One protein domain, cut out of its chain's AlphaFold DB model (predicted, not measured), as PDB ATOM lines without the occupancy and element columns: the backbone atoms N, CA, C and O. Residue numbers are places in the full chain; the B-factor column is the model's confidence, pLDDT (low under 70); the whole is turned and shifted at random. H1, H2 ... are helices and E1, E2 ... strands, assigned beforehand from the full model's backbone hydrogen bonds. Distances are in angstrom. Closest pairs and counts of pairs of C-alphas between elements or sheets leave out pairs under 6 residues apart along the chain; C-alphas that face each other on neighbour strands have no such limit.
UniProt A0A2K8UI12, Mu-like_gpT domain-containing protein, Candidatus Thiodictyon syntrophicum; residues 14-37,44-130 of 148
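AT A GLANCE: This is residues 14 to 37 and 44 to 130 of the 148 residues of the protein "Mu-like_gpT domain-containing protein" of Candidatus Thiodictyon syntrophicum (UniProt A0A2K8UI12). The domain is a long rod: an antiparallel hairpin, E1 and E2, has a long loop whose tip, residues 59 to 67, sticks out at one end, while the long helix H4 with H1 slanting across it makes the thicker part towards the other. An extended link, residues 80 to 90, leads from E2 to H3 at the end far from that tip. The printed part has 111 residues with four named helices and two named strands, in the order H1 H2 E1 E2 H3 H4, of mixed class. It is extended, with a radius of gyration of the C-alphas of 24.3 A, and spans 87 by 28 by 28 A.

IN THESE COORDINATES: E1 is residues 47 to 53, 19.8 A long, and E2 residues 73 to 79, 20.0 A. H4, residues 101 to 128, is 40.1 A long, ending at C-alpha 128 (-129.725, 404.698, -15.300). H1, residues 14 to 28, is 20.8 A long, beginning at C-alpha 14 (-139.182, 374.759, -41.375). H2 is residues 32 to 36, 6.8 A, and H3 residues 91 to 96, 8.6 A.

HOW THE PARTS SIT: E1 and E2 are antiparallel at 161 degrees; N 50 and O 76 are within hydrogen-bond range at 2.9 A. H4, with a kink of 26 degrees near residue 113, is apart from both strands. H4 touches H1 with residues 106 to 114 alone, the closest C-alphas being those of Ile 24 and Ala 110, 5.2 A apart; they run the same way at a steep tilt of 40 degrees. H2 and H4 only just touch, with 3 pairs of C-alphas within 8 A, the closest those of Ile 33 and Ala 118, 5.7 A. H3 is close to H4 but not clearly touching: the closest C-alphas, of Met 94 and Ile 102, are 7.2 A apart. Every O i to N i+4 pair is within hydrogen-bond range in H1, H2 and H3, and 23 of 24 in H4.

THE WHOLE: The C-alphas of Gly 64 and Arg 96 are the farthest apart, 87.6 A. Residues 38 to 43 are not printed, and C-alphas 37 and 44 are 18.8 A apart across the cut. The links E1 to E2 and E2 to H3 are long. Residues 29 to 30 and 129 to 130 have pLDDT under 70.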
ATOM      1  N   ARG A  14    -139.902 373.722 -40.616       85.81
ATOM      2  CA  ARG A  14    -139.182 374.759 -41.375       85.81
ATOM      3  C   ARG A  14    -140.094 375.901 -41.819       85.81
ATOM      4  O   ARG A  14    -139.684 377.051 -41.752       85.81
ATOM      5  N   ALA A  15    -141.327 375.595 -42.228       84.94
ATOM      6  CA  ALA A  15    -142.297 376.627 -42.583       84.94
ATOM      7  C   ALA A  15    -142.692 377.483 -41.369       84.94
ATOM      8  O   ALA A  15    -142.909 378.677 -41.524       84.94
ATOM      9  N   ILE A  16    -142.759 376.890 -40.171       86.12
ATOM     10  CA  ILE A  16    -143.038 377.614 -38.921       86.12
ATOM     11  C   ILE A  16    -141.850 378.485 -38.516       86.12
ATOM     12  O   ILE A  16    -142.039 379.657 -38.218       86.12
ATOM     13  N   VAL A  17    -140.633 377.943 -38.551       87.44
ATOM     14  CA  VAL A  17    -139.418 378.702 -38.221       87.44
ATOM     15  C   VAL A  17    -139.222 379.866 -39.193       87.44
ATOM     16  O   VAL A  17    -138.998 380.986 -38.754       87.44
ATOM     17  N   GLY A  18    -139.389 379.637 -40.499       87.56
ATOM     18  CA  GLY A  18    -139.312 380.709 -41.495       87.56
ATOM     19  C   GLY A  18    -140.394 381.774 -41.303       87.56
ATOM     20  O   GLY A  18    -140.114 382.958 -41.430       87.56
ATOM     21  N   ALA A  19    -141.609 381.365 -40.927       85.31
ATOM     22  CA  ALA A  19    -142.695 382.281 -40.594       85.31
ATOM     23  C   ALA A  19    -142.372 383.157 -39.369       85.31
ATOM     24  O   ALA A  19    -142.650 384.352 -39.393       85.31
ATOM     25  N   ILE A  20    -141.776 382.582 -38.320       88.00
ATOM     26  CA  ILE A  20    -141.325 383.336 -37.140       88.00
ATOM     27  C   ILE A  20    -140.242 384.335 -37.541       88.00
ATOM     28  O   ILE A  20    -140.369 385.515 -37.238       88.00
ATOM     29  N   GLN A  21    -139.216 383.876 -38.260       87.81
ATOM     30  CA  GLN A  21    -138.094 384.722 -38.661       87.81
ATOM     31  C   GLN A  21    -138.550 385.909 -39.517       87.81
ATOM     32  O   GLN A  21    -138.165 387.041 -39.253       87.81
ATOM     33  N   GLN A  22    -139.437 385.666 -40.484       85.94
ATOM     34  CA  GLN A  22    -140.010 386.722 -41.317       85.94
ATOM     35  C   GLN A  22    -140.811 387.740 -40.491       85.94
ATOM     36  O   GLN A  22    -140.736 388.937 -40.753       85.94
ATOM     37  N   ALA A  23    -141.584 387.278 -39.501       84.50
ATOM     38  CA  ALA A  23    -142.337 388.170 -38.625       84.50
ATOM     39  C   ALA A  23    -141.405 389.023 -37.746       84.50
ATOM     40  O   ALA A  23    -141.612 390.226 -37.639       84.50
ATOM     41  N   ILE A  24    -140.338 388.430 -37.198       86.38
ATOM     42  CA  ILE A  24    -139.326 389.152 -36.411       86.38
ATOM     43  C   ILE A  24    -138.624 390.214 -37.262       86.38
ATOM     44  O   ILE A  24    -138.462 391.345 -36.817       86.38
ATOM     45  N   GLU A  25    -138.212 389.878 -38.486       84.00
ATOM     46  CA  GLU A  25    -137.539 390.824 -39.388       84.00
ATOM     47  C   GLU A  25    -138.419 392.030 -39.717       84.00
ATOM     48  O   GLU A  25    -137.935 393.160 -39.775       84.00
ATOM     49  N   GLN A  26    -139.717 391.794 -39.892       81.56
ATOM     50  CA  GLN A  26    -140.676 392.852 -40.160       81.56
ATOM     51  C   GLN A  26    -140.906 393.753 -38.939       81.56
ATOM     52  O   GLN A  26    -140.936 394.973 -39.089       81.56
ATOM     53  N   ASP A  27    -141.030 393.172 -37.745       78.94
ATOM     54  CA  ASP A  27    -141.282 393.928 -36.514       78.94
ATOM     55  C   ASP A  27    -140.032 394.698 -36.047       78.94
ATOM     56  O   ASP A  27    -140.125 395.862 -35.656       78.94
ATOM     57  N   ASN A  28    -138.842 394.096 -36.152       75.44
ATOM     58  CA  ASN A  28    -137.574 394.739 -35.789       75.44
ATOM     59  C   ASN A  28    -137.277 395.984 -36.632       75.44
ATOM     60  O   ASN A  28    -136.678 396.932 -36.125       75.44
ATOM     61  N   ALA A  29    -137.699 396.009 -37.899       65.06
ATOM     62  CA  ALA A  29    -137.513 397.167 -38.771       65.06
ATOM     63  C   ALA A  29    -138.292 398.411 -38.296       65.06
ATOM     64  O   ALA A  29    -137.897 399.538 -38.593       65.06
ATOM     65  N   GLU A  30    -139.387 398.217 -37.554       69.56
ATOM     66  CA  GLU A  30    -140.236 399.296 -37.033       69.56
ATOM     67  C   GLU A  30    -139.980 399.588 -35.539       69.56
ATOM     68  O   GLU A  30    -140.465 400.592 -35.010       69.56
ATOM     69  N   ALA A  31    -139.204 398.746 -34.848       79.12
ATOM     70  CA  ALA A  31    -139.001 398.845 -33.411       79.12
ATOM     71  C   ALA A  31    -138.164 400.078 -33.023       79.12
ATOM     72  O   ALA A  31    -137.061 400.309 -33.523       79.12
ATOM     73  N   TRP A  32    -138.665 400.865 -32.066       85.00
ATOM     74  CA  TRP A  32    -137.951 402.042 -31.557       85.00
ATOM     75  C   TRP A  32    -136.615 401.669 -30.900       85.00
ATOM     76  O   TRP A  32    -135.654 402.429 -31.002       85.00
ATOM     77  N   ILE A  33    -136.546 400.491 -30.271       83.31
ATOM     78  CA  ILE A  33    -135.372 400.029 -29.527       83.31
ATOM     79  C   ILE A  33    -134.139 399.926 -30.431       83.31
ATOM     80  O   ILE A  33    -133.061 400.378 -30.053       83.31
ATOM     81  N   ALA A  34    -134.314 399.468 -31.675       79.69
ATOM     82  CA  ALA A  34    -133.241 399.354 -32.661       79.69
ATOM     83  C   ALA A  34    -132.667 400.718 -33.088       79.69
ATOM     84  O   ALA A  34    -131.524 400.803 -33.528       79.69
ATOM     85  N   ARG A  35    -133.444 401.803 -32.946       81.44
ATOM     86  CA  ARG A  35    -132.991 403.173 -33.242       81.44
ATOM     87  C   ARG A  35    -132.187 403.792 -32.102       81.44
ATOM     88  O   ARG A  35    -131.444 404.733 -32.354       81.44
ATOM     89  N   VAL A  36    -132.387 403.319 -30.872       82.50
ATOM     90  CA  VAL A  36    -131.722 403.846 -29.668       82.50
ATOM     91  C   VAL A  36    -130.478 403.025 -29.330       82.50
ATOM     92  O   VAL A  36    -129.448 403.598 -28.997       82.50
ATOM     93  N   PHE A  37    -130.538 401.699 -29.483       74.88
ATOM     94  CA  PHE A  37    -129.462 400.763 -29.139       74.88
ATOM     95  C   PHE A  37    -128.818 400.147 -30.394       74.88
ATOM     96  O   PHE A  37    -128.764 398.930 -30.547       74.88
ATOM     97  N   ASP A  44    -118.859 386.957 -27.418       85.19
ATOM     98  CA  ASP A  44    -118.643 385.509 -27.402       85.19
ATOM     99  C   ASP A  44    -118.257 384.967 -26.015       85.19
ATOM    100  O   ASP A  44    -118.185 383.746 -25.832       85.19
ATOM    101  N   GLN A  45    -118.083 385.842 -25.019       86.44
ATOM    102  CA  GLN A  45    -117.740 385.475 -23.647       86.44
ATOM    103  C   GLN A  45    -118.969 385.460 -22.729       86.44
ATOM    104  O   GLN A  45    -120.021 386.025 -23.022       86.44
ATOM    105  N   GLU A  46    -118.864 384.781 -21.583       85.06
ATOM    106  CA  GLU A  46    -119.926 384.807 -20.561       85.06
ATOM    107  C   GLU A  46    -120.036 386.188 -19.896       85.06
ATOM    108  O   GLU A  46    -121.126 386.614 -19.506       85.06
ATOM    109  N   VAL A  47    -118.905 386.879 -19.777       84.31
ATOM    110  CA  VAL A  47    -118.791 388.240 -19.263       84.31
ATOM    111  C   VAL A  47    -117.873 389.004 -20.202       84.31
ATOM    112  O   VAL A  47    -116.777 388.534 -20.487       84.31
ATOM    113  N   GLU A  48    -118.327 390.161 -20.667       80.81
ATOM    114  CA  GLU A  48    -117.526 391.093 -21.455       80.81
ATOM    115  C   GLU A  48    -117.136 392.283 -20.582       80.81
ATOM    116  O   GLU A  48    -118.002 392.973 -20.037       80.81
ATOM    117  N   ASP A  49    -115.836 392.537 -20.474       82.62
ATOM    118  CA  ASP A  49    -115.298 393.676 -19.737       82.62
ATOM    119  C   ASP A  49    -114.886 394.777 -20.715       82.62
ATOM    120  O   ASP A  49    -113.944 394.625 -21.498       82.62
ATOM    121  N   TYR A  50    -115.564 395.920 -20.644       79.50
ATOM    122  CA  TYR A  50    -115.272 397.080 -21.476       79.50
ATOM    123  C   TYR A  50    -114.630 398.184 -20.640       79.50
ATOM    124  O   TYR A  50    -115.222 398.704 -19.692       79.50
ATOM    125  N   ALA A  51    -113.410 398.564 -21.018       81.81
ATOM    126  CA  ALA A  51    -112.715 399.720 -20.466       81.81
ATOM    127  C   ALA A  51    -112.828 400.908 -21.429       81.81
ATOM    128  O   ALA A  51    -112.485 400.800 -22.608       81.81
ATOM    129  N   TRP A  52    -113.281 402.051 -20.918       75.19
ATOM    130  CA  TRP A  52    -113.342 403.320 -21.631       75.19
ATOM    131  C   TRP A  52    -112.351 404.319 -21.009       75.19
ATOM    132  O   TRP A  52    -112.246 404.453 -19.788       75.19
ATOM    133  N   ILE A  53    -111.649 405.061 -21.871       81.50
ATOM    134  CA  ILE A  53    -110.724 406.144 -21.503       81.50
ATOM    135  C   ILE A  53    -111.451 407.498 -21.420       81.50
ATOM    136  O   ILE A  53    -112.079 407.935 -22.383       81.50
ATOM    137  N   GLY A  54    -111.359 408.170 -20.279       76.69
ATOM    138  CA  GLY A  54    -112.058 409.415 -19.979       76.69
ATOM    139  C   GLY A  54    -111.657 410.619 -20.836       76.69
ATOM    140  O   GLY A  54    -110.826 410.547 -21.742       76.69
ATOM    141  N   GLU A  55    -112.285 411.757 -20.542       79.06
ATOM    142  CA  GLU A  55    -112.159 412.976 -21.341       79.06
ATOM    143  C   GLU A  55    -110.722 413.524 -21.366       79.06
ATOM    144  O   GLU A  55    -109.978 413.483 -20.380       79.06
ATOM    145  N   THR A  56    -110.331 414.093 -22.507       82.06
ATOM    146  CA  THR A  56    -109.059 414.806 -22.627       82.06
ATOM    147  C   THR A  56    -109.038 416.049 -21.734       82.06
ATOM    148  O   THR A  56    -110.035 416.768 -21.654       82.06
ATOM    149  N   PRO A  57    -107.896 416.376 -21.107       80.69
ATOM    150  CA  PRO A  57    -107.798 417.535 -20.230       80.69
ATOM    151  C   PRO A  57    -108.017 418.851 -20.990       80.69
ATOM    152  O   PRO A  57    -107.608 419.009 -22.142       80.69
ATOM    153  N   LYS A  58    -108.606 419.841 -20.309       84.31
ATOM    154  CA  LYS A  58    -108.768 421.197 -20.852       84.31
ATOM    155  C   LYS A  58    -107.413 421.895 -20.999       84.31
ATOM    156  O   LYS A  58    -106.532 421.761 -20.149       84.31
ATOM    157  N   MET A  59    -107.270 422.689 -22.061       83.00
ATOM    158  CA  MET A  59    -106.068 423.491 -22.306       83.00
ATOM    159  C   MET A  59    -105.871 424.520 -21.185       83.00
ATOM    160  O   MET A  59    -106.799 425.237 -20.816       83.00
ATOM    161  N   ARG A  60    -104.647 424.601 -20.659       84.00
ATOM    162  CA  ARG A  60    -104.236 425.551 -19.615       84.00
ATOM    163  C   ARG A  60    -103.175 426.491 -20.175       84.00
ATOM    164  O   ARG A  60    -102.356 426.073 -20.992       84.00
ATOM    165  N   GLU A  61    -103.161 427.736 -19.703       84.06
ATOM    166  CA  GLU A  61    -102.065 428.661 -19.990       84.06
ATOM    167  C   GLU A  61    -100.724 428.066 -19.544       84.06
ATOM    168  O   GLU A  61    -100.596 427.447 -18.479       84.06
ATOM    169  N   TRP A  62     -99.716 428.240 -20.395       83.75
ATOM    170  CA  TRP A  62     -98.389 427.715 -20.152       83.75
ATOM    171  C   TRP A  62     -97.697 428.512 -19.044       83.75
ATOM    172  O   TRP A  62     -97.067 429.538 -19.283       83.75
ATOM    173  N   ILE A  63     -97.792 428.012 -17.815       83.62
ATOM    174  CA  ILE A  63     -97.051 428.533 -16.666       83.62
ATOM    175  C   ILE A  63     -96.055 427.453 -16.242       83.62
ATOM    176  O   ILE A  63     -96.448 426.439 -15.657       83.62
ATOM    177  N   GLY A  64     -94.773 427.663 -16.552       84.81
ATOM    178  CA  GLY A  64     -93.672 426.781 -16.148       84.81
ATOM    179  C   GLY A  64     -93.438 425.576 -17.070       84.81
ATOM    180  O   GLY A  64     -93.364 425.722 -18.285       84.81
ATOM    181  N   GLY A  65     -93.219 424.393 -16.488       82.75
ATOM    182  CA  GLY A  65     -92.945 423.152 -17.227       82.75
ATOM    183  C   GLY A  65     -94.200 422.450 -17.761       82.75
ATOM    184  O   GLY A  65     -95.330 422.815 -17.433       82.75
ATOM    185  N   ARG A  66     -94.002 421.388 -18.556       82.12
ATOM    186  CA  ARG A  66     -95.094 420.511 -19.014       82.12
ATOM    187  C   ARG A  66     -95.728 419.803 -17.815       82.12
ATOM    188  O   ARG A  66     -95.020 419.195 -17.020       82.12
ATOM    189  N   GLN A  67     -97.053 419.846 -17.726       77.12
ATOM    190  CA  GLN A  67     -97.826 419.055 -16.768       77.12
ATOM    191  C   GLN A  67     -98.678 418.059 -17.551       77.12
ATOM    192  O   GLN A  67     -99.622 418.456 -18.227       77.12
ATOM    193  N   ALA A  68     -98.304 416.779 -17.505       78.44
ATOM    194  CA  ALA A  68     -99.094 415.706 -18.095       78.44
ATOM    195  C   ALA A  68    -100.196 415.301 -17.112       78.44
ATOM    196  O   ALA A  68     -99.909 414.978 -15.960       78.44
ATOM    197  N   VAL A  69    -101.444 415.336 -17.569       79.50
ATOM    198  CA  VAL A  69    -102.596 414.825 -16.823       79.50
ATOM    199  C   VAL A  69    -102.911 413.439 -17.376       79.50
ATOM    200  O   VAL A  69    -103.016 413.283 -18.591       79.50
ATOM    201  N   GLY A  70    -103.001 412.437 -16.499       78.44
ATOM    202  CA  GLY A  70    -103.425 411.090 -16.880       78.44
ATOM    203  C   GLY A  70    -104.909 411.069 -17.236       78.44
ATOM    204  O   GLY A  70    -105.698 411.781 -16.615       78.44
ATOM    205  N   LEU A  71    -105.278 410.272 -18.237       79.12
ATOM    206  CA  LEU A  71    -106.680 410.044 -18.580       79.12
ATOM    207  C   LEU A  71    -107.300 409.130 -17.518       79.12
ATOM    208  O   LEU A  71    -106.639 408.213 -17.029       79.12
ATOM    209  N   THR A  72    -108.541 409.403 -17.124       75.19
ATOM    210  CA  THR A  72    -109.277 408.520 -16.216       75.19
ATOM    211  C   THR A  72    -109.673 407.242 -16.945       75.19
ATOM    212  O   THR A  72    -109.899 407.255 -18.150       75.19
ATOM    213  N   GLU A  73    -109.756 406.131 -16.225       74.44
ATOM    214  CA  GLU A  73    -110.224 404.856 -16.765       74.44
ATOM    215  C   GLU A  73    -111.540 404.508 -16.074       74.44
ATOM    216  O   GLU A  73    -111.611 404.501 -14.843       74.44
ATOM    217  N   SER A  74    -112.572 404.236 -16.867       72.12
ATOM    218  CA  SER A  74    -113.853 403.721 -16.389       72.12
ATOM    219  C   SER A  74    -114.076 402.350 -17.004       72.12
ATOM    220  O   SER A  74    -113.894 402.174 -18.206       72.12
ATOM    221  N   ASN A  75    -114.468 401.372 -16.196       74.56
ATOM    222  CA  ASN A  75    -114.748 400.019 -16.653       74.56
ATOM    223  C   ASN A  75    -116.179 399.611 -16.304       74.56
ATOM    224  O   ASN A  75    -116.706 399.974 -15.254       74.56
ATOM    225  N   TYR A  76    -116.802 398.841 -17.189       73.81
ATOM    226  CA  TYR A  76    -118.049 398.149 -16.895       73.81
ATOM    227  C   TYR A  76    -117.964 396.711 -17.395       73.81
ATOM    228  O   TYR A  76    -117.364 396.430 -18.432       73.81
ATOM    229  N   SER A  77    -118.552 395.809 -16.615       80.06
ATOM    230  CA  SER A  77    -118.662 394.390 -16.944       80.06
ATOM    231  C   SER A  77    -120.104 394.098 -17.336       80.06
ATOM    232  O   SER A  77    -121.038 394.557 -16.671       80.06
ATOM    233  N   LEU A  78    -120.301 393.380 -18.436       80.19
ATOM    234  CA  LEU A  78    -121.613 392.963 -18.914       80.19
ATOM    235  C   LEU A  78    -121.678 391.440 -18.927       80.19
ATOM    236  O   LEU A  78    -120.938 390.786 -19.658       80.19
ATOM    237  N   ARG A  79    -122.582 390.866 -18.132       84.81
ATOM    238  CA  ARG A  79    -122.821 389.423 -18.119       84.81
ATOM    239  C   ARG A  79    -123.864 389.045 -19.164       84.81
ATOM    240  O   ARG A  79    -125.000 389.519 -19.127       84.81
ATOM    241  N   ASN A  80    -123.513 388.113 -20.042       86.62
ATOM    242  CA  ASN A  80    -124.452 387.559 -21.006       86.62
ATOM    243  C   ASN A  80    -125.473 386.650 -20.321       86.62
ATOM    244  O   ASN A  80    -125.136 385.759 -19.534       86.62
ATOM    245  N   ARG A  81    -126.751 386.867 -20.642       87.94
ATOM    246  CA  ARG A  81    -127.877 386.105 -20.094       87.94
ATOM    247  C   ARG A  81    -128.698 385.500 -21.236       87.94
ATOM    248  O   ARG A  81    -129.186 386.250 -22.077       87.94
ATOM    249  N   PRO A  82    -128.864 384.165 -21.288       87.38
ATOM    250  CA  PRO A  82    -129.714 383.535 -22.288       87.38
ATOM    251  C   PRO A  82    -131.197 383.694 -21.923       87.38
ATOM    252  O   PRO A  82    -131.580 383.532 -20.762       87.38
ATOM    253  N   PHE A  83    -132.034 383.949 -22.931       89.75
ATOM    254  CA  PHE A  83    -133.490 384.040 -22.806       89.75
ATOM    255  C   PHE A  83    -134.164 383.063 -23.776       89.75
ATOM    256  O   PHE A  83    -133.678 382.842 -24.885       89.75
ATOM    257  N   GLU A  84    -135.283 382.466 -23.363       90.75
ATOM    258  CA  GLU A  84    -136.035 381.504 -24.174       90.75
ATOM    259  C   GLU A  84    -137.544 381.747 -24.055       90.75
ATOM    260  O   GLU A  84    -138.069 381.992 -22.967       90.75
ATOM    261  N   ALA A  85    -138.248 381.599 -25.179       90.56
ATOM    262  CA  ALA A  85    -139.696 381.456 -25.222       90.56
ATOM    263  C   ALA A  85    -140.075 380.246 -26.092       90.56
ATOM    264  O   ALA A  85    -139.783 380.203 -27.289       90.56
ATOM    265  N   THR A  86    -140.756 379.259 -25.502       89.81
ATOM    266  CA  THR A  86    -141.086 377.990 -26.170       89.81
ATOM    267  C   THR A  86    -142.596 377.792 -26.268       89.81
ATOM    268  O   THR A  86    -143.322 377.913 -25.282       89.81
ATOM    269  N   ILE A  87    -143.086 377.400 -27.449       87.31
ATOM    270  CA  ILE A  87    -144.494 377.036 -27.662       87.31
ATOM    271  C   ILE A  87    -144.587 375.594 -28.158       87.31
ATOM    272  O   ILE A  87    -143.931 375.201 -29.123       87.31
ATOM    273  N   LYS A  88    -145.465 374.800 -27.536       88.81
ATOM    274  CA  LYS A  88    -145.761 373.426 -27.960       88.81
ATOM    275  C   LYS A  88    -147.062 373.372 -28.755       88.81
ATOM    276  O   LYS A  88    -148.129 373.678 -28.231       88.81
ATOM    277  N   LEU A  89    -146.983 372.910 -30.003       85.25
ATOM    278  CA  LEU A  89    -148.139 372.761 -30.891       85.25
ATOM    279  C   LEU A  89    -148.342 371.295 -31.307       85.25
ATOM    280  O   LEU A  89    -147.454 370.696 -31.918       85.25
ATOM    281  N   PRO A  90    -149.513 370.692 -31.032       88.62
ATOM    282  CA  PRO A  90    -149.830 369.355 -31.518       88.62
ATOM    283  C   PRO A  90    -149.963 369.317 -33.047       88.62
ATOM    284  O   PRO A  90    -150.682 370.120 -33.646       88.62
ATOM    285  N   VAL A  91    -149.381 368.298 -33.689       86.56
ATOM    286  CA  VAL A  91    -149.512 368.072 -35.147       86.56
ATOM    287  C   VAL A  91    -150.975 367.933 -35.574       86.56
ATOM    288  O   VAL A  91    -151.369 368.386 -36.648       86.56
ATOM    289  N   ALA A  92    -151.804 367.346 -34.709       88.06
ATOM    290  CA  ALA A  92    -153.239 367.215 -34.921       88.06
ATOM    291  C   ALA A  92    -153.948 368.568 -35.098       88.06
ATOM    292  O   ALA A  92    -154.895 368.645 -35.879       88.06
ATOM    293  N   TRP A  93    -153.498 369.607 -34.390       87.38
ATOM    294  CA  TRP A  93    -154.059 370.955 -34.484       87.38
ATOM    295  C   TRP A  93    -153.565 371.644 -35.749       87.38
ATOM    296  O   TRP A  93    -154.377 372.147 -36.513       87.38
ATOM    297  N   MET A  94    -152.270 371.535 -36.058       83.81
ATOM    298  CA  MET A  94    -151.695 372.089 -37.292       83.81
ATOM    299  C   MET A  94    -152.347 371.530 -38.561       83.81
ATOM    300  O   MET A  94    -152.602 372.264 -39.510       83.81
ATOM    301  N   ARG A  95    -152.660 370.227 -38.587       83.75
ATOM    302  CA  ARG A  95    -153.314 369.589 -39.744       83.75
ATOM    303  C   ARG A  95    -154.779 369.984 -39.918       83.75
ATOM    304  O   ARG A  95    -155.290 369.890 -41.031       83.75
ATOM    305  N   ARG A  96    -155.465 370.344 -38.830       86.94
ATOM    306  CA  ARG A  96    -156.911 370.626 -38.817       86.94
ATOM    307  C   ARG A  96    -157.233 372.109 -38.659       86.94
ATOM    308  O   ARG A  96    -158.413 372.445 -38.587       86.94
ATOM    309  N   ASP A  97    -156.223 372.972 -38.612       84.56
ATOM    310  CA  ASP A  97    -156.423 374.407 -38.462       84.56
ATOM    311  C   ASP A  97    -157.129 374.977 -39.699       84.56
ATOM    312  O   ASP A  97    -156.628 374.914 -40.823       84.56
ATOM    313  N   LYS A  98    -158.330 375.508 -39.467       82.06
ATOM    314  CA  LYS A  98    -159.136 376.249 -40.444       82.06
ATOM    315  C   LYS A  98    -159.372 377.693 -40.004       82.06
ATOM    316  O   LYS A  98    -159.861 378.487 -40.796       82.06
ATOM    317  N   THR A  99    -159.074 378.014 -38.745       84.38
ATOM    318  CA  THR A  99    -159.355 379.315 -38.129       84.38
ATOM    319  C   THR A  99    -158.144 380.238 -38.183       84.38
ATOM    320  O   THR A  99    -158.290 381.439 -37.984       84.38
ATOM    321  N   GLY A 100    -156.950 379.702 -38.460       83.94
ATOM    322  CA  GLY A 100    -155.713 380.477 -38.528       83.94
ATOM    323  C   GLY A 100    -155.195 380.895 -37.154       83.94
ATOM    324  O   GLY A 100    -154.288 381.719 -37.064       83.94
ATOM    325  N   GLN A 101    -155.734 380.324 -36.074       86.19
ATOM    326  CA  GLN A 101    -155.316 380.650 -34.710       86.19
ATOM    327  C   GLN A 101    -153.839 380.327 -34.480       86.19
ATOM    328  O   GLN A 101    -153.149 381.062 -33.780       86.19
ATOM    329  N   ILE A 102    -153.321 379.266 -35.106       87.44
ATOM    330  CA  ILE A 102    -151.909 378.893 -34.968       87.44
ATOM    331  C   ILE A 102    -151.007 379.982 -35.551       87.44
ATOM    332  O   ILE A 102    -149.980 380.302 -34.958       87.44
ATOM    333  N   ARG A 103    -151.420 380.607 -36.661       84.25
ATOM    334  CA  ARG A 103    -150.696 381.745 -37.246       84.25
ATOM    335  C   ARG A 103    -150.637 382.912 -36.276       84.25
ATOM    336  O   ARG A 103    -149.557 383.428 -36.041       84.25
ATOM    337  N   GLN A 104    -151.763 383.267 -35.659       87.38
ATOM    338  CA  GLN A 104    -151.803 384.350 -34.674       87.38
ATOM    339  C   GLN A 104    -150.898 384.071 -33.468       87.38
ATOM    340  O   GLN A 104    -150.244 384.983 -32.975       87.38
ATOM    341  N   ARG A 105    -150.816 382.817 -33.004       89.00
ATOM    342  CA  ARG A 105    -149.899 382.442 -31.914       89.00
ATOM    343  C   ARG A 105    -148.431 382.529 -32.322       89.00
ATOM    344  O   ARG A 105    -147.620 382.964 -31.518       89.00
ATOM    345  N   ILE A 106    -148.106 382.154 -33.556       88.38
ATOM    346  CA  ILE A 106    -146.755 382.296 -34.111       88.38
ATOM    347  C   ILE A 106    -146.372 383.772 -34.256       88.38
ATOM    348  O   ILE A 106    -145.284 384.152 -33.837       88.38
ATOM    349  N   SER A 107    -147.272 384.613 -34.771       87.19
ATOM    350  CA  SER A 107    -147.067 386.065 -34.817       87.19
ATOM    351  C   SER A 107    -146.885 386.658 -33.422       87.19
ATOM    352  O   SER A 107    -145.984 387.455 -33.218       87.19
ATOM    353  N   GLY A 108    -147.692 386.235 -32.445       89.00
ATOM    354  CA  GLY A 108    -147.555 386.697 -31.063       89.00
ATOM    355  C   GLY A 108    -146.222 386.304 -30.425       89.00
ATOM    356  O   GLY A 108    -145.686 387.069 -29.634       89.00
ATOM    357  N   LEU A 109    -145.657 385.147 -30.787       90.62
ATOM    358  CA  LEU A 109    -144.318 384.756 -30.338       90.62
ATOM    359  C   LEU A 109    -143.230 385.661 -30.930       90.62
ATOM    360  O   LEU A 109    -142.300 386.030 -30.221       90.62
ATOM    361  N   ALA A 110    -143.350 386.017 -32.211       89.12
ATOM    362  CA  ALA A 110    -142.436 386.963 -32.849       89.12
ATOM    363  C   ALA A 110    -142.521 388.353 -32.198       89.12
ATOM    364  O   ALA A 110    -141.489 388.932 -31.871       89.12
ATOM    365  N   LEU A 111    -143.737 388.830 -31.916       88.12
ATOM    366  CA  LEU A 111    -143.956 390.099 -31.224       88.12
ATOM    367  C   LEU A 111    -143.335 390.097 -29.821       88.12
ATOM    368  O   LEU A 111    -142.598 391.016 -29.479       88.12
ATOM    369  N   ALA A 112    -143.564 389.036 -29.042       89.56
ATOM    370  CA  ALA A 112    -143.005 388.901 -27.698       89.56
ATOM    371  C   ALA A 112    -141.465 388.925 -27.695       89.56
ATOM    372  O   ALA A 112    -140.862 389.434 -26.756       89.56
ATOM    373  N   ASN A 113    -140.821 388.407 -28.748       88.81
ATOM    374  CA  ASN A 113    -139.371 388.513 -28.904       88.81
ATOM    375  C   ASN A 113    -138.922 389.975 -29.063       88.81
ATOM    376  O   ASN A 113    -137.951 390.380 -28.435       88.81
ATOM    377  N   THR A 114    -139.624 390.770 -29.870       85.75
ATOM    378  CA  THR A 114    -139.306 392.193 -30.070       85.75
ATOM    379  C   THR A 114    -139.599 393.024 -28.817       85.75
ATOM    380  O   THR A 114    -138.787 393.862 -28.426       85.75
ATOM    381  N   GLU A 115    -140.732 392.769 -28.154       88.75
ATOM    382  CA  GLU A 115    -141.127 393.438 -26.906       88.75
ATOM    383  C   GLU A 115    -140.147 393.145 -25.767       88.75
ATOM    384  O   GLU A 115    -139.785 394.057 -25.031       88.75
ATOM    385  N   HIS A 116    -139.625 391.917 -25.675       89.81
ATOM    386  CA  HIS A 116    -138.670 391.544 -24.635       89.81
ATOM    387  C   HIS A 116    -137.428 392.449 -24.603       89.81
ATOM    388  O   HIS A 116    -137.003 392.889 -23.534       89.81
ATOM    389  N   TRP A 117    -136.864 392.775 -25.770       87.12
ATOM    390  CA  TRP A 117    -135.714 393.681 -25.854       87.12
ATOM    391  C   TRP A 117    -136.084 395.123 -25.499       87.12
ATOM    392  O   TRP A 117    -135.276 395.836 -24.902       87.12
ATOM    393  N   ALA A 118    -137.307 395.548 -25.826       88.50
ATOM    394  CA  ALA A 118    -137.811 396.862 -25.447       88.50
ATOM    395  C   ALA A 118    -138.015 396.987 -23.928       88.50
ATOM    396  O   ALA A 118    -137.655 398.019 -23.367       88.50
ATOM    397  N   ASP A 119    -138.518 395.937 -23.272       90.00
ATOM    398  CA  ASP A 119    -138.710 395.880 -21.818       90.00
ATOM    399  C   ASP A 119    -137.378 395.913 -21.057       90.00
ATOM    400  O   ASP A 119    -137.243 396.599 -20.043       90.00
ATOM    401  N   LEU A 120    -136.362 395.193 -21.545       88.31
ATOM    402  CA  LEU A 120    -135.020 395.251 -20.956       88.31
ATOM    403  C   LEU A 120    -134.393 396.641 -21.123       88.31
ATOM    404  O   LEU A 120    -133.793 397.165 -20.184       88.31
ATOM    405  N   GLY A 121    -134.544 397.248 -22.303       85.81
ATOM    406  CA  GLY A 121    -134.018 398.582 -22.582       85.81
ATOM    407  C   GLY A 121    -134.694 399.678 -21.759       85.81
ATOM    408  O   GLY A 121    -134.007 400.552 -21.235       85.81
ATOM    409  N   SER A 122    -136.019 399.630 -21.599       87.50
ATOM    410  CA  SER A 122    -136.750 400.594 -20.768       87.50
ATOM    411  C   SER A 122    -136.367 400.472 -19.294       87.50
ATOM    412  O   SER A 122    -136.052 401.486 -18.673       87.50
ATOM    413  N   ALA A 123    -136.276 399.248 -18.765       86.75
ATOM    414  CA  ALA A 123    -135.818 399.009 -17.398       86.75
ATOM    415  C   ALA A 123    -134.397 399.548 -17.156       86.75
ATOM    416  O   ALA A 123    -134.113 400.083 -16.085       86.75
ATOM    417  N   LEU A 124    -133.506 399.448 -18.150       81.69
ATOM    418  CA  LEU A 124    -132.153 399.996 -18.058       81.69
ATOM    419  C   LEU A 124    -132.151 401.531 -18.046       81.69
ATOM    420  O   LEU A 124    -131.406 402.131 -17.274       81.69
ATOM    421  N   ILE A 125    -132.990 402.164 -18.869       83.44
ATOM    422  CA  ILE A 125    -133.132 403.627 -18.906       83.44
ATOM    423  C   ILE A 125    -133.661 404.146 -17.562       83.44
ATOM    424  O   ILE A 125    -133.106 405.101 -17.025       83.44
ATOM    425  N   GLU A 126    -134.672 403.492 -16.984       85.56
ATOM    426  CA  GLU A 126    -135.198 403.842 -15.656       85.56
ATOM    427  C   GLU A 126    -134.150 403.648 -14.547       85.56
ATOM    428  O   GLU A 126    -134.033 404.473 -13.641       85.56
ATOM    429  N   ALA A 127    -133.349 402.580 -14.620       80.94
ATOM    430  CA  ALA A 127    -132.285 402.314 -13.652       80.94
ATOM    431  C   ALA A 127    -131.068 403.249 -13.800       80.94
ATOM    432  O   ALA A 127    -130.325 403.445 -12.832       80.94
ATOM    433  N   GLY A 128    -130.865 403.835 -14.984       72.06
ATOM    434  CA  GLY A 128    -129.725 404.698 -15.300       72.06
ATOM    435  C   GLY A 128    -129.634 405.958 -14.437       72.06
ATOM    436  O   GLY A 128    -128.533 406.418 -14.159       72.06
ATOM    437  N   GLU A 129    -130.759 406.477 -13.937       66.62
ATOM    438  CA  GLU A 129    -130.759 407.642 -13.037       66.62
ATOM    439  C   GLU A 129    -130.249 407.314 -11.623       66.62
ATOM    440  O   GLU A 129    -129.768 408.194 -10.907       66.62
ATOM    441  N   ALA A 130    -130.347 406.051 -11.196       65.88
ATOM    442  CA  ALA A 130    -129.982 405.624  -9.846       65.88
ATOM    443  C   ALA A 130    -128.563 405.034  -9.755       65.88
ATOM    444  O   ALA A 130    -127.941 405.082  -8.687       65.88
TER     445      ALA A 130